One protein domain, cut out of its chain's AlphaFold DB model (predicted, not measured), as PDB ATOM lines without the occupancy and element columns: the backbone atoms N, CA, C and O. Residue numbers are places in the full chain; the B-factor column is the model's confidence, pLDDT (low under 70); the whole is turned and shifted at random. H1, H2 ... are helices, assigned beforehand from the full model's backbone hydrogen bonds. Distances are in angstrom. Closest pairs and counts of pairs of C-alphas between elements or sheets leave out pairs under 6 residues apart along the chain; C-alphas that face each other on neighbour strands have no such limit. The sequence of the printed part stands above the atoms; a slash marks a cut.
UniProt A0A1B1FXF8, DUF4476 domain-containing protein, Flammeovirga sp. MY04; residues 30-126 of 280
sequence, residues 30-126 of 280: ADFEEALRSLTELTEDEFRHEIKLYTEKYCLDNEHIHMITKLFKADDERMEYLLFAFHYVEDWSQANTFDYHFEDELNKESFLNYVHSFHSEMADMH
ATOM      1  N   ALA A  30      -4.390  28.487  35.562       91.56
ATOM      2  CA  ALA A  30      -3.290  28.800  36.470       91.56
ATOM      3  C   ALA A  30      -2.487  30.025  36.003       91.56
ATOM      4  O   ALA A  30      -2.182  30.901  36.812       91.56
ATOM      5  N   ASP A  31      -2.183  30.103  34.703       92.69
ATOM      6  CA  ASP A  31      -1.455  31.240  34.131       92.69
ATOM      7  C   ASP A  31      -2.300  32.520  34.192       92.69
ATOM      8  O   ASP A  31      -1.780  33.604  34.456       92.69
ATOM      9  N   PHE A  32      -3.616  32.392  34.001       95.69
ATOM     10  CA  PHE A  32      -4.561  33.493  34.137       95.69
ATOM     11  C   PHE A  32      -4.605  34.045  35.566       95.69
ATOM     12  O   PHE A  32      -4.462  35.248  35.772       95.69
ATOM     13  N   GLU A  33      -4.760  33.178  36.566       93.38
ATOM     14  CA  GLU A  33      -4.781  33.587  37.974       93.38
ATOM     15  C   GLU A  33      -3.456  34.225  38.411       93.38
ATOM     16  O   GLU A  33      -3.446  35.202  39.167       93.38
ATOM     17  N   GLU A  34      -2.329  33.707  37.917       92.19
ATOM     18  CA  GLU A  34      -1.019  34.310  38.147       92.19
ATOM     19  C   GLU A  34      -0.910  35.703  37.513       92.19
ATOM     20  O   GLU A  34      -0.445  36.638  38.178       92.19
ATOM     21  N   ALA A  35      -1.394  35.869  36.279       92.25
ATOM     22  CA  ALA A  35      -1.447  37.164  35.616       92.25
ATOM     23  C   ALA A  35      -2.306  38.160  36.409       92.25
ATOM     24  O   ALA A  35      -1.827  39.253  36.717       92.25
ATOM     25  N   LEU A  36      -3.511  37.774  36.842       93.25
ATOM     26  CA  LEU A  36      -4.368  38.643  37.657       93.25
ATOM     27  C   LEU A  36      -3.679  39.087  38.947       93.25
ATOM     28  O   LEU A  36      -3.731  40.266  39.292       93.25
ATOM     29  N   ARG A  37      -2.977  38.179  39.636       92.06
ATOM     30  CA  ARG A  37      -2.221  38.536  40.845       92.06
ATOM     31  C   ARG A  37      -1.172  39.608  40.552       92.06
ATOM     32  O   ARG A  37      -1.081  40.570  41.307       92.06
ATOM     33  N   SER A  38      -0.424  39.475  39.457       90.38
ATOM     34  CA  SER A  38       0.577  40.479  39.070       90.38
ATOM     35  C   SER A  38      -0.047  41.837  38.722       90.38
ATOM     36  O   SER A  38       0.466  42.876  39.125       90.38
ATOM     37  N   LEU A  39      -1.205  41.835  38.056       87.06
ATOM     38  CA  LEU A  39      -1.915  43.050  37.660       87.06
ATOM     39  C   LEU A  39      -2.468  43.829  38.864       87.06
ATOM     40  O   LEU A  39      -2.561  45.052  38.804       87.06
ATOM     41  N   THR A  40      -2.782  43.156  39.978       85.81
ATOM     42  CA  THR A  40      -3.253  43.823  41.211       85.81
ATOM     43  C   THR A  40      -2.177  44.604  41.968       85.81
ATOM     44  O   THR A  40      -2.508  45.366  42.874       85.81
ATOM     45  N   GLU A  41      -0.900  44.436  41.615       90.88
ATOM     46  CA  GLU A  41       0.208  45.193  42.213       90.88
ATOM     47  C   GLU A  41       0.433  46.553  41.525       90.88
ATOM     48  O   GLU A  41       1.191  47.385  42.032       90.88
ATOM     49  N   LEU A  42      -0.227  46.785  40.386       90.25
ATOM     50  CA  LEU A  42      -0.116  48.004  39.589       90.25
ATOM     51  C   LEU A  42      -0.925  49.164  40.183       90.25
ATOM     52  O   LEU A  42      -1.839  48.979  40.992       90.25
ATOM     53  N   THR A  43      -0.617  50.387  39.746       93.00
ATOM     54  CA  THR A  43      -1.522  51.521  39.980       93.00
ATOM     55  C   THR A  43      -2.833  51.330  39.215       93.00
ATOM     56  O   THR A  43      -2.895  50.569  38.255       93.00
ATOM     57  N   GLU A  44      -3.896  52.035  39.609       87.19
ATOM     58  CA  GLU A  44      -5.206  51.907  38.949       87.19
ATOM     59  C   GLU A  44      -5.136  52.202  37.443       87.19
ATOM     60  O   GLU A  44      -5.719  51.474  36.644       87.19
ATOM     61  N   ASP A  45      -4.388  53.232  37.040       83.50
ATOM     62  CA  ASP A  45      -4.245  53.612  35.632       83.50
ATOM     63  C   ASP A  45      -3.473  52.553  34.830       83.50
ATOM     64  O   ASP A  45      -3.881  52.194  33.725       83.50
ATOM     65  N   GLU A  46      -2.387  52.022  35.400       87.12
ATOM     66  CA  GLU A  46      -1.596  50.946  34.795       87.12
ATOM     67  C   GLU A  46      -2.407  49.649  34.704       87.12
ATOM     68  O   GLU A  46      -2.441  49.027  33.647       87.12
ATOM     69  N   PHE A  47      -3.137  49.287  35.761       93.38
ATOM     70  CA  PHE A  47      -4.041  48.139  35.770       93.38
ATOM     71  C   PHE A  47      -5.069  48.227  34.636       93.38
ATOM     72  O   PHE A  47      -5.201  47.284  33.856       93.38
ATOM     73  N   ARG A  48      -5.765  49.368  34.498       86.19
ATOM     74  CA  ARG A  48      -6.785  49.560  33.452       86.19
ATOM     75  C   ARG A  48      -6.205  49.484  32.040       86.19
ATOM     76  O   ARG A  48      -6.920  49.097  31.117       86.19
ATOM     77  N   HIS A  49      -4.946  49.874  31.855       82.88
ATOM     78  CA  HIS A  49      -4.262  49.747  30.572       82.88
ATOM     79  C   HIS A  49      -3.849  48.298  30.287       82.88
ATOM     80  O   HIS A  49      -4.228  47.741  29.257       82.88
ATOM     81  N   GLU A  50      -3.128  47.672  31.216       84.12
ATOM     82  CA  GLU A  50      -2.568  46.329  31.048       84.12
ATOM     83  C   GLU A  50      -3.653  45.256  30.931       84.12
ATOM     84  O   GLU A  50      -3.533  44.344  30.113       84.12
ATOM     85  N   ILE A  51      -4.757  45.381  31.675       93.69
ATOM     86  CA  ILE A  51      -5.854  44.413  31.580       93.69
ATOM     87  C   ILE A  51      -6.522  44.437  30.203       93.69
ATOM     88  O   ILE A  51      -6.929  43.393  29.704       93.69
ATOM     89  N   LYS A  52      -6.585  45.604  29.545       88.12
ATOM     90  CA  LYS A  52      -7.105  45.705  28.176       88.12
ATOM     91  C   LYS A  52      -6.178  44.985  27.201       88.12
ATOM     92  O   LYS A  52      -6.652  44.123  26.474       88.12
ATOM     93  N   LEU A  53      -4.869  45.248  27.259       81.25
ATOM     94  CA  LEU A  53      -3.872  44.544  26.436       81.25
ATOM     95  C   LEU A  53      -3.907  43.025  26.649       81.25
ATOM     96  O   LEU A  53      -3.742  42.249  25.708       81.25
ATOM     97  N   TYR A  54      -4.132  42.594  27.890       88.88
ATOM     98  CA  TYR A  54      -4.276  41.188  28.228       88.88
ATOM     99  C   TYR A  54      -5.507  40.566  27.553       88.88
ATOM    100  O   TYR A  54      -5.397  39.521  26.913       88.88
ATOM    101  N   THR A  55      -6.660  41.228  27.640       90.25
ATOM    102  CA  THR A  55      -7.922  40.776  27.036       90.25
ATOM    103  C   THR A  55      -7.880  40.738  25.507       90.25
ATOM    104  O   THR A  55      -8.491  39.855  24.921       90.25
ATOM    105  N   GLU A  56      -7.122  41.620  24.848       85.81
ATOM    106  CA  GLU A  56      -6.909  41.549  23.387       85.81
ATOM    107  C   GLU A  56      -6.078  40.332  22.981       85.81
ATOM    108  O   GLU A  56      -6.265  39.751  21.915       85.81
ATOM    109  N   LYS A  57      -5.111  39.971  23.826       83.50
ATOM    110  CA  LYS A  57      -4.117  38.948  23.517       83.50
ATOM    111  C   LYS A  57      -4.628  37.533  23.763       83.50
ATOM    112  O   LYS A  57      -4.204  36.613  23.057       83.50
ATOM    113  N   TYR A  58      -5.447  37.330  24.791       88.19
ATOM    114  CA  TYR A  58      -5.823  35.999  25.262       88.19
ATOM    115  C   TYR A  58      -7.290  35.672  24.989       88.19
ATOM    116  O   TYR A  58      -8.157  36.531  25.086       88.19
ATOM    117  N   CYS A  59      -7.566  34.404  24.679       89.06
ATOM    118  CA  CYS A  59      -8.927  33.917  24.478       89.06
ATOM    119  C   CYS A  59      -9.623  33.785  25.837       89.06
ATOM    120  O   CYS A  59      -9.449  32.777  26.526       89.06
ATOM    121  N   LEU A  60     -10.354  34.823  26.239       92.69
ATOM    122  CA  LEU A  60     -11.086  34.870  27.503       92.69
ATOM    123  C   LEU A  60     -12.559  34.510  27.284       92.69
ATOM    124  O   LEU A  60     -13.158  34.883  26.278       92.69
ATOM    125  N   ASP A  61     -13.151  33.818  28.252       92.31
ATOM    126  CA  ASP A  61     -14.587  33.523  28.292       92.31
ATOM    127  C   ASP A  61     -15.309  34.368  29.362       92.31
ATOM    128  O   ASP A  61     -14.706  35.192  30.056       92.31
ATOM    129  N   ASN A  62     -16.623  34.170  29.511       93.56
ATOM    130  CA  ASN A  62     -17.432  34.929  30.471       93.56
ATOM    131  C   ASN A  62     -16.970  34.739  31.932       93.56
ATOM    132  O   ASN A  62     -17.101  35.675  32.722       93.56
ATOM    133  N   GLU A  63     -16.402  33.580  32.291       94.94
ATOM    134  CA  GLU A  63     -15.881  33.324  33.639       94.94
ATOM    135  C   GLU A  63     -14.615  34.146  33.894       94.94
ATOM    136  O   GLU A  63     -14.523  34.845  34.907       94.94
ATOM    137  N   HIS A  64     -13.680  34.161  32.940       96.25
ATOM    138  CA  HIS A  64     -12.488  35.008  33.016       96.25
ATOM    139  C   HIS A  64     -12.863  36.493  33.127       96.25
ATOM    140  O   HIS A  64     -12.329  37.214  33.973       96.25
ATOM    141  N   ILE A  65     -13.815  36.958  32.311       96.56
ATOM    142  CA  ILE A  65     -14.291  38.343  32.375       96.56
ATOM    143  C   ILE A  65     -14.910  38.655  33.737       96.56
ATOM    144  O   ILE A  65     -14.573  39.681  34.328       96.56
ATOM    145  N   HIS A  66     -15.760  37.774  34.264       95.50
ATOM    146  CA  HIS A  66     -16.334  37.913  35.601       95.50
ATOM    147  C   HIS A  66     -15.256  38.027  36.692       95.50
ATOM    148  O   HIS A  66     -15.335  38.899  37.556       95.50
ATOM    149  N   MET A  67     -14.204  37.205  36.628       96.12
ATOM    150  CA  MET A  67     -13.082  37.288  37.569       96.12
ATOM    151  C   MET A  67     -12.347  38.630  37.478       96.12
ATOM    152  O   MET A  67     -11.948  39.183  38.505       96.12
ATOM    153  N   ILE A  68     -12.194  39.174  36.269       96.81
ATOM    154  CA  ILE A  68     -11.560  40.474  36.048       96.81
ATOM    155  C   ILE A  68     -12.420  41.615  36.599       96.81
ATOM    156  O   ILE A  68     -11.883  42.507  37.259       96.81
ATOM    157  N   THR A  69     -13.745  41.595  36.401       96.31
ATOM    158  CA  THR A  69     -14.609  42.691  36.880       96.31
ATOM    159  C   THR A  69     -14.594  42.845  38.400       96.31
ATOM    160  O   THR A  69     -14.832  43.938  38.919       96.31
ATOM    161  N   LYS A  70     -14.229  41.783  39.127       95.31
ATOM    162  CA  LYS A  70     -14.037  41.800  40.582       95.31
ATOM    163  C   LYS A  70     -12.922  42.740  41.041       95.31
ATOM    164  O   LYS A  70     -12.927  43.172  42.192       95.31
ATOM    165  N   LEU A  71     -11.944  43.006  40.177       94.44
ATOM    166  CA  LEU A  71     -10.764  43.808  40.505       94.44
ATOM    167  C   LEU A  71     -11.025  45.317  40.408       94.44
ATOM    168  O   LEU A  71     -10.275  46.107  40.980       94.44
ATOM    169  N   PHE A  72     -12.094  45.717  39.722       94.25
ATOM    170  CA  PHE A  72     -12.512  47.110  39.620       94.25
ATOM    171  C   PHE A  72     -13.248  47.553  40.877       94.25
ATOM    172  O   PHE A  72     -13.914  46.749  41.539       94.25
ATOM    173  N   LYS A  73     -13.138  48.840  41.212       91.38
ATOM    174  CA  LYS A  73     -13.714  49.384  42.447       91.38
ATOM    175  C   LYS A  73     -15.114  49.916  42.219       91.38
ATOM    176  O   LYS A  73     -15.964  49.710  43.081       91.38
ATOM    177  N   ALA A  74     -15.347  50.548  41.075       89.31
ATOM    178  CA  ALA A  74     -16.603  51.210  40.777       89.31
ATOM    179  C   ALA A  74     -17.291  50.635  39.529       89.31
ATOM    180  O   ALA A  74     -16.667  50.051  38.640       89.31
ATOM    181  N   ASP A  75     -18.614  50.777  39.492       86.94
ATOM    182  CA  ASP A  75     -19.466  50.229  38.434       86.94
ATOM    183  C   ASP A  75     -19.211  50.841  37.061       86.94
ATOM    184  O   ASP A  75     -19.330  50.157  36.046       86.94
ATOM    185  N   ASP A  76     -18.863  52.122  37.014       82.12
ATOM    186  CA  ASP A  76     -18.493  52.804  35.780       82.12
ATOM    187  C   ASP A  76     -17.231  52.189  35.165       82.12
ATOM    188  O   ASP A  76     -17.202  51.949  33.957       82.12
ATOM    189  N   GLU A  77     -16.242  51.832  35.986       89.69
ATOM    190  CA  GLU A  77     -15.033  51.139  35.531       89.69
ATOM    191  C   GLU A  77     -15.333  49.708  35.054       89.69
ATOM    192  O   GLU A  77     -14.842  49.289  34.001       89.69
ATOM    193  N   ARG A  78     -16.175  48.963  35.792       94.44
ATOM    194  CA  ARG A  78     -16.625  47.612  35.399       94.44
ATOM    195  C   ARG A  78     -17.330  47.651  34.054       94.44
ATOM    196  O   ARG A  78     -17.023  46.846  33.179       94.44
ATOM    197  N   MET A  79     -18.245  48.601  33.879       85.81
ATOM    198  CA  MET A  79     -18.976  48.784  32.633       85.81
ATOM    199  C   MET A  79     -18.043  49.161  31.480       85.81
ATOM    200  O   MET A  79     -18.148  48.577  30.405       85.81
ATOM    201  N   GLU A  80     -17.110  50.098  31.688       82.44
ATOM    202  CA  GLU A  80     -16.131  50.473  30.661       82.44
ATOM    203  C   GLU A  80     -15.334  49.253  30.182       82.44
ATOM    204  O   GLU A  80     -15.182  49.034  28.976       82.44
ATOM    205  N   TYR A  81     -14.852  48.440  31.122       90.56
ATOM    206  CA  TYR A  81     -14.106  47.232  30.805       90.56
ATOM    207  C   TYR A  81     -14.966  46.168  30.112       90.56
ATOM    208  O   TYR A  81     -14.531  45.591  29.120       90.56
ATOM    209  N   LEU A  82     -16.189  45.921  30.584       91.06
ATOM    210  CA  LEU A  82     -17.095  44.926  30.002       91.06
ATOM    211  C   LEU A  82     -17.464  45.242  28.550       91.06
ATOM    212  O   LEU A  82     -17.483  44.343  27.713       91.06
ATOM    213  N   LEU A  83     -17.710  46.516  28.236       78.62
ATOM    214  CA  LEU A  83     -17.972  46.954  26.863       78.62
ATOM    215  C   LEU A  83     -16.744  46.793  25.963       78.62
ATOM    216  O   LEU A  83     -16.881  46.462  24.790       78.62
ATOM    217  N   PHE A  84     -15.543  47.001  26.501       82.44
ATOM    218  CA  PHE A  84     -14.309  46.707  25.780       82.44
ATOM    219  C   PHE A  84     -14.151  45.198  25.533       82.44
ATOM    220  O   PHE A  84     -13.960  44.775  24.395       82.44
ATOM    221  N   ALA A  85     -14.287  44.385  26.584       86.88
ATOM    222  CA  ALA A  85     -14.146  42.933  26.530       86.88
ATOM    223  C   ALA A  85     -15.182  42.269  25.613       86.88
ATOM    224  O   ALA A  85     -14.909  41.209  25.053       86.88
ATOM    225  N   PHE A  86     -16.344  42.903  25.416       83.81
ATOM    226  CA  PHE A  86     -17.391  42.440  24.509       83.81
ATOM    227  C   PHE A  86     -16.875  42.061  23.118       83.81
ATOM    228  O   PHE A  86     -17.321  41.068  22.551       83.81
ATOM    229  N   HIS A  87     -15.906  42.814  22.600       77.75
ATOM    230  CA  HIS A  87     -15.339  42.602  21.269       77.75
ATOM    231  C   HIS A  87     -14.324  41.454  21.180       77.75
ATOM    232  O   HIS A  87     -13.946  41.083  20.071       77.75
ATOM    233  N   TYR A  88     -13.887  40.908  22.315       79.50
ATOM    234  CA  TYR A  88     -12.794  39.931  22.397       79.50
ATOM    235  C   TYR A  88     -13.219  38.577  22.974       79.50
ATOM    236  O   TYR A  88     -12.439  37.630  22.964       79.50
ATOM    237  N   VAL A  89     -14.457  38.471  23.456       84.44
ATOM    238  CA  VAL A  89     -15.048  37.208  23.901       84.44
ATOM    239  C   VAL A  89     -15.935  36.659  22.790       84.44
ATOM    240  O   VAL A  89     -16.843  37.342  22.321       84.44
ATOM    241  N   GLU A  90     -15.666  35.419  22.386       74.12
ATOM    242  CA  GLU A  90     -16.341  34.752  21.264       74.12
ATOM    243  C   GLU A  90     -17.807  34.415  21.574       74.12
ATOM    244  O   GLU A  90     -18.683  34.619  20.739       74.12
ATOM    245  N   ASP A  91     -18.088  33.937  22.791       79.44
ATOM    246  CA  ASP A  91     -19.425  33.500  23.196       79.44
ATOM    247  C   ASP A  91     -19.889  34.203  24.479       79.44
ATOM    248  O   ASP A  91     -19.299  34.064  25.552       79.44
ATOM    249  N   TRP A  92     -20.991  34.943  24.369       84.62
ATOM    250  CA  TRP A  92     -21.678  35.594  25.486       84.62
ATOM    251  C   TRP A  92     -23.010  34.919  25.840       84.62
ATOM    252  O   TRP A  92     -23.835  35.490  26.556       84.62
ATOM    253  N   SER A  93     -23.256  33.698  25.366       82.06
ATOM    254  CA  SER A  93     -24.482  32.946  25.650       82.06
ATOM    255  C   SER A  93     -24.714  32.713  27.147       82.06
ATOM    256  O   SER A  93     -25.864  32.630  27.581       82.06
ATOM    257  N   GLN A  94     -23.637  32.670  27.936       86.44
ATOM    258  CA  GLN A  94     -23.664  32.504  29.391       86.44
ATOM    259  C   GLN A  94     -23.557  33.836  30.143       86.44
ATOM    260  O   GLN A  94     -23.388  33.849  31.360       86.44
ATOM    261  N   ALA A  95     -23.680  34.981  29.466       86.88
ATOM    262  CA  ALA A  95     -23.433  36.269  30.103       86.88
ATOM    263  C   ALA A  95     -24.318  36.507  31.337       86.88
ATOM    264  O   ALA A  95     -23.878  37.106  32.313       86.88
ATOM    265  N   ASN A  96     -25.555  36.011  31.306       89.69
ATOM    266  CA  ASN A  96     -26.539  36.159  32.376       89.69
ATOM    267  C   ASN A  96     -26.261  35.298  33.623       89.69
ATOM    268  O   ASN A  96     -26.933  35.492  34.638       89.69
ATOM    269  N   THR A  97     -25.311  34.356  33.573       92.69
ATOM    270  CA  THR A  97     -24.959  33.516  34.730       92.69
ATOM    271  C   THR A  97     -24.008  34.211  35.697       92.69
ATOM    272  O   THR A  97     -23.848  33.748  36.825       92.69
ATOM    273  N   PHE A  98     -23.399  35.322  35.279       92.06
ATOM    274  CA  PHE A  98     -22.442  36.090  36.065       92.06
ATOM    275  C   PHE A  98     -23.044  37.436  36.494       92.06
ATOM    276  O   PHE A  98     -23.809  38.065  35.766       92.06
ATOM    277  N   ASP A  99     -22.714  37.887  37.705       90.25
ATOM    278  CA  ASP A  99     -23.182  39.176  38.238       90.25
ATOM    279  C   ASP A  99     -22.312  40.367  37.801       90.25
ATOM    280  O   ASP A  99     -22.728  41.518  37.927       90.25
ATOM    281  N   TYR A 100     -21.110  40.073  37.298       92.94
ATOM    282  CA  TYR A 100     -20.031  41.011  36.986       92.94
ATOM    283  C   TYR A 100     -19.704  42.031  38.085       92.94
ATOM    284  O   TYR A 100     -19.022  43.017  37.811       92.94
ATOM    285  N   HIS A 101     -20.103  41.766  39.328       95.31
ATOM    286  CA  HIS A 101     -19.824  42.585  40.505       95.31
ATOM    287  C   HIS A 101     -20.329  44.036  40.444       95.31
ATOM    288  O   HIS A 101     -19.756  44.905  41.099       95.31
ATOM    289  N   PHE A 102     -21.402  44.305  39.695       90.88
ATOM    290  CA  PHE A 102     -22.081  45.600  39.768       90.88
ATOM    291  C   PHE A 102     -22.717  45.824  41.149       90.88
ATOM    292  O   PHE A 102     -23.341  44.921  41.709       90.88
ATOM    293  N   GLU A 103     -22.574  47.032  41.688       88.50
ATOM    294  CA  GLU A 103     -23.273  47.492  42.891       88.50
ATOM    295  C   GLU A 103     -24.716  47.913  42.574       88.50
ATOM    296  O   GLU A 103     -25.620  47.681  43.379       88.50
ATOM    297  N   ASP A 104     -24.938  48.510  41.399       79.81
ATOM    298  CA  ASP A 104     -26.253  48.887  40.884       79.81
ATOM    299  C   ASP A 104     -26.767  47.848  39.874       79.81
ATOM    300  O   ASP A 104     -26.223  47.666  38.780       79.81
ATOM    301  N   GLU A 105     -27.879  47.194  40.216       80.69
ATOM    302  CA  GLU A 105     -28.558  46.234  39.338       80.69
ATOM    303  C   GLU A 105     -28.969  46.852  37.989       80.69
ATOM    304  O   GLU A 105     -29.014  46.142  36.987       80.69
ATOM    305  N   LEU A 106     -29.196  48.170  37.906       71.81
ATOM    306  CA  LEU A 106     -29.488  48.841  36.634       71.81
ATOM    307  C   LEU A 106     -28.283  48.862  35.690       71.81
ATOM    308  O   LEU A 106     -28.455  48.805  34.469       71.81
ATOM    309  N   ASN A 107     -27.062  48.928  36.227       76.75
ATOM    310  CA  ASN A 107     -25.850  48.835  35.415       76.75
ATOM    311  C   ASN A 107     -25.700  47.417  34.867       76.75
ATOM    312  O   ASN A 107     -25.472  47.235  33.671       76.75
ATOM    313  N   LYS A 108     -25.949  46.404  35.698       83.81
ATOM    314  CA  LYS A 108     -25.974  45.009  35.251       83.81
ATOM    315  C   LYS A 108     -27.029  44.763  34.176       83.81
ATOM    316  O   LYS A 108     -26.709  44.202  33.131       83.81
ATOM    317  N   GLU A 109     -28.267  45.208  34.392       79.31
ATOM    318  CA  GLU A 109     -29.328  45.113  33.383       79.31
ATOM    319  C   GLU A 109     -28.928  45.826  32.089       79.31
ATOM    320  O   GLU A 109     -29.144  45.296  31.002       79.31
ATOM    321  N   SER A 110     -28.299  47.000  32.183       75.06
ATOM    322  CA  SER A 110     -27.817  47.741  31.013       75.06
ATOM    323  C   SER A 110     -26.783  46.945  30.213       75.06
ATOM    324  O   SER A 110     -26.889  46.879  28.987       75.06
ATOM    325  N   PHE A 111     -25.823  46.302  30.886       82.81
ATOM    326  CA  PHE A 111     -24.825  45.462  30.227       82.81
ATOM    327  C   PHE A 111     -25.455  44.221  29.580       82.81
ATOM    328  O   PHE A 111     -25.213  43.940  28.407       82.81
ATOM    329  N   LEU A 112     -26.324  43.506  30.298       85.44
ATOM    330  CA  LEU A 112     -26.992  42.319  29.754       85.44
ATOM    331  C   LEU A 112     -27.896  42.669  28.568       85.44
ATOM    332  O   LEU A 112     -27.911  41.952  27.571       85.44
ATOM    333  N   ASN A 113     -28.598  43.801  28.624       76.44
ATOM    334  CA  ASN A 113     -29.392  44.294  27.500       76.44
ATOM    335  C   ASN A 113     -28.525  44.618  26.279       76.44
ATOM    336  O   ASN A 113     -28.952  44.354  25.158       76.44
ATOM    337  N   TYR A 114     -27.320  45.155  26.481       74.56
ATOM    338  CA  TYR A 114     -26.355  45.384  25.406       74.56
ATOM    339  C   TYR A 114     -25.899  44.065  24.755       74.56
ATOM    340  O   TYR A 114     -25.959  43.928  23.532       74.56
ATOM    341  N   VAL A 115     -25.544  43.058  25.563       79.00
ATOM    342  CA  VAL A 115     -25.198  41.713  25.071       79.00
ATOM    343  C   VAL A 115     -26.362  41.108  24.280       79.00
ATOM    344  O   VAL A 115     -26.182  40.643  23.152       79.00
ATOM    345  N   HIS A 116     -27.575  41.145  24.836       75.94
ATOM    346  CA  HIS A 116     -28.762  40.578  24.200       75.94
ATOM    347  C   HIS A 116     -29.162  41.312  22.917       75.94
ATOM    348  O   HIS A 116     -29.544  40.651  21.947       75.94
ATOM    349  N   SER A 117     -29.051  42.646  22.870       63.41
ATOM    350  CA  SER A 117     -29.368  43.397  21.653       63.41
ATOM    351  C   SER A 117     -28.417  43.025  20.521       63.41
ATOM    352  O   SER A 117     -28.881  42.767  19.418       63.41
ATOM    353  N   PHE A 118     -27.120  42.868  20.797       59.69
ATOM    354  CA  PHE A 118     -26.157  42.445  19.778       59.69
ATOM    355  C   PHE A 118     -26.439  41.034  19.228       59.69
ATOM    356  O   PHE A 118     -26.388  40.826  18.017       59.69
ATOM    357  N   HIS A 119     -26.804  40.071  20.083       57.03
ATOM    358  CA  HIS A 119     -27.149  38.713  19.629       57.03
ATOM    359  C   HIS A 119     -28.420  38.703  18.771       57.03
ATOM    360  O   HIS A 119     -28.466  38.024  17.744       57.03
ATOM    361  N   SER A 120     -29.433  39.491  19.155       51.66
ATOM    362  CA  SER A 120     -30.648  39.676  18.351       51.66
ATOM    363  C   SER A 120     -30.332  40.338  17.008       51.66
ATOM    364  O   SER A 120     -30.853  39.930  15.977       51.66
ATOM    365  N   GLU A 121     -29.439  41.327  16.997       48.62
ATOM    366  CA  GLU A 121     -29.022  42.037  15.788       48.62
ATOM    367  C   GLU A 121     -28.258  41.150  14.809       48.62
ATOM    368  O   GLU A 121     -28.493  41.251  13.609       48.62
ATOM    369  N   MET A 122     -27.367  40.276  15.284       44.25
ATOM    370  CA  MET A 122     -26.641  39.333  14.424       44.25
ATOM    371  C   MET A 122     -27.570  38.264  13.831       44.25
ATOM    372  O   MET A 122     -27.412  37.897  12.664       44.25
ATOM    373  N   ALA A 123     -28.576  37.817  14.588       44.12
ATOM    374  CA  ALA A 123     -29.606  36.905  14.093       44.12
ATOM    375  C   ALA A 123     -30.477  37.561  13.000       44.12
ATOM    376  O   ALA A 123     -30.626  36.999  11.912       44.12
ATOM    377  N   ASP A 124     -30.957  38.786  13.241       42.44
ATOM    378  CA  ASP A 124     -31.769  39.554  12.284       42.44
ATOM    379  C   ASP A 124     -30.948  39.973  11.043       42.44
ATOM    380  O   ASP A 124     -31.448  40.039   9.912       42.44
ATOM    381  N   MET A 125     -29.647  40.233  11.218       32.88
ATOM    382  CA  MET A 125     -28.729  40.535  10.120       32.88
ATOM    383  C   MET A 125     -28.482  39.300   9.241       32.88
ATOM    384  O   MET A 125     -28.444  39.418   8.020       32.88
ATOM    385  N   HIS A 126     -28.396  38.100   9.820       36.69
ATOM    386  CA  HIS A 126     -28.265  36.857   9.056       36.69
ATOM    387  C   HIS A 126     -29.540  36.531   8.252       36.69
ATOM    388  O   HIS A 126     -29.450  36.168   7.077       36.69
TER     389      HIS A 126
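Overview. This is residues 30 to 126 of the 280 residues of the protein "DUF4476 domain-containing protein" of Flammeovirga sp. MY04 (UniProt A0A1B1FXF8). Three helices that run the same way, H2, H4 and H5, make a row with H4 in its middle, and H1 and H3 lie on one side of it, running the other way. A long unnamed stretch, residues 86 to 104, passes between H3 and H5, and residues 120 to 126 of H5 stick out. The printed part has 97 residues with five named helices, H1 to H5 in order, and no named strand; its class is all helix. It is compact, with a radius of gyration of the C-alphas of 13.6 A, and elongated, spanning 43 by 28 by 21 A.

Arrangement. H1, residues 30 to 39, and H2, residues 44 to 57, form a helical hairpin at a shallow tilt of 29 degrees. They only just touch, with 3 pairs of C-alphas within 8 A; the closest are those of Leu 39 and Phe 47, 5.8 A apart. H3, residues 62 to 69, and H4, residues 75 to 85, form a second helical hairpin at a steep tilt of 40 degrees, with the closest C-alphas, of Thr 69 and Arg 78, 5.5 A apart. H2 touches H4 with residues 52 to 55 alone, the same way at 24 degrees, a shallow tilt; the closest C-alphas, of Thr 55 and Ala 85, are 6.6 A apart. H5, residues 105 to 126, touches H4 with residues 107 to 111 alone, the same way at a shallow tilt of 21 degrees, closest at the C-alphas of Met 79 and Phe 111, 7.1 A. H3 and H5 are apart. Every O i to N i+4 pair is within hydrogen-bond range in H1, H3, H4 and H5, and 9 of 10 in H2.

Along the chain. H1 begins at C-alpha 30, (-3.290, 28.800, 36.470), and is 14.4 A long from first to last C-alpha. H2 measures 20.2 A, H3 10.5 A and H4 14.9 A. H5, 31.7 A, ends at C-alpha 126, (-28.265, 36.857, 9.056).

Size, cuts and confidence. The C-alphas of Glu 41 and His 126 are the two farthest apart, at 44.5 A. The printed part has no cut, and the link from H4 to H5 is long. Residues 117 to 126 have pLDDT under 70.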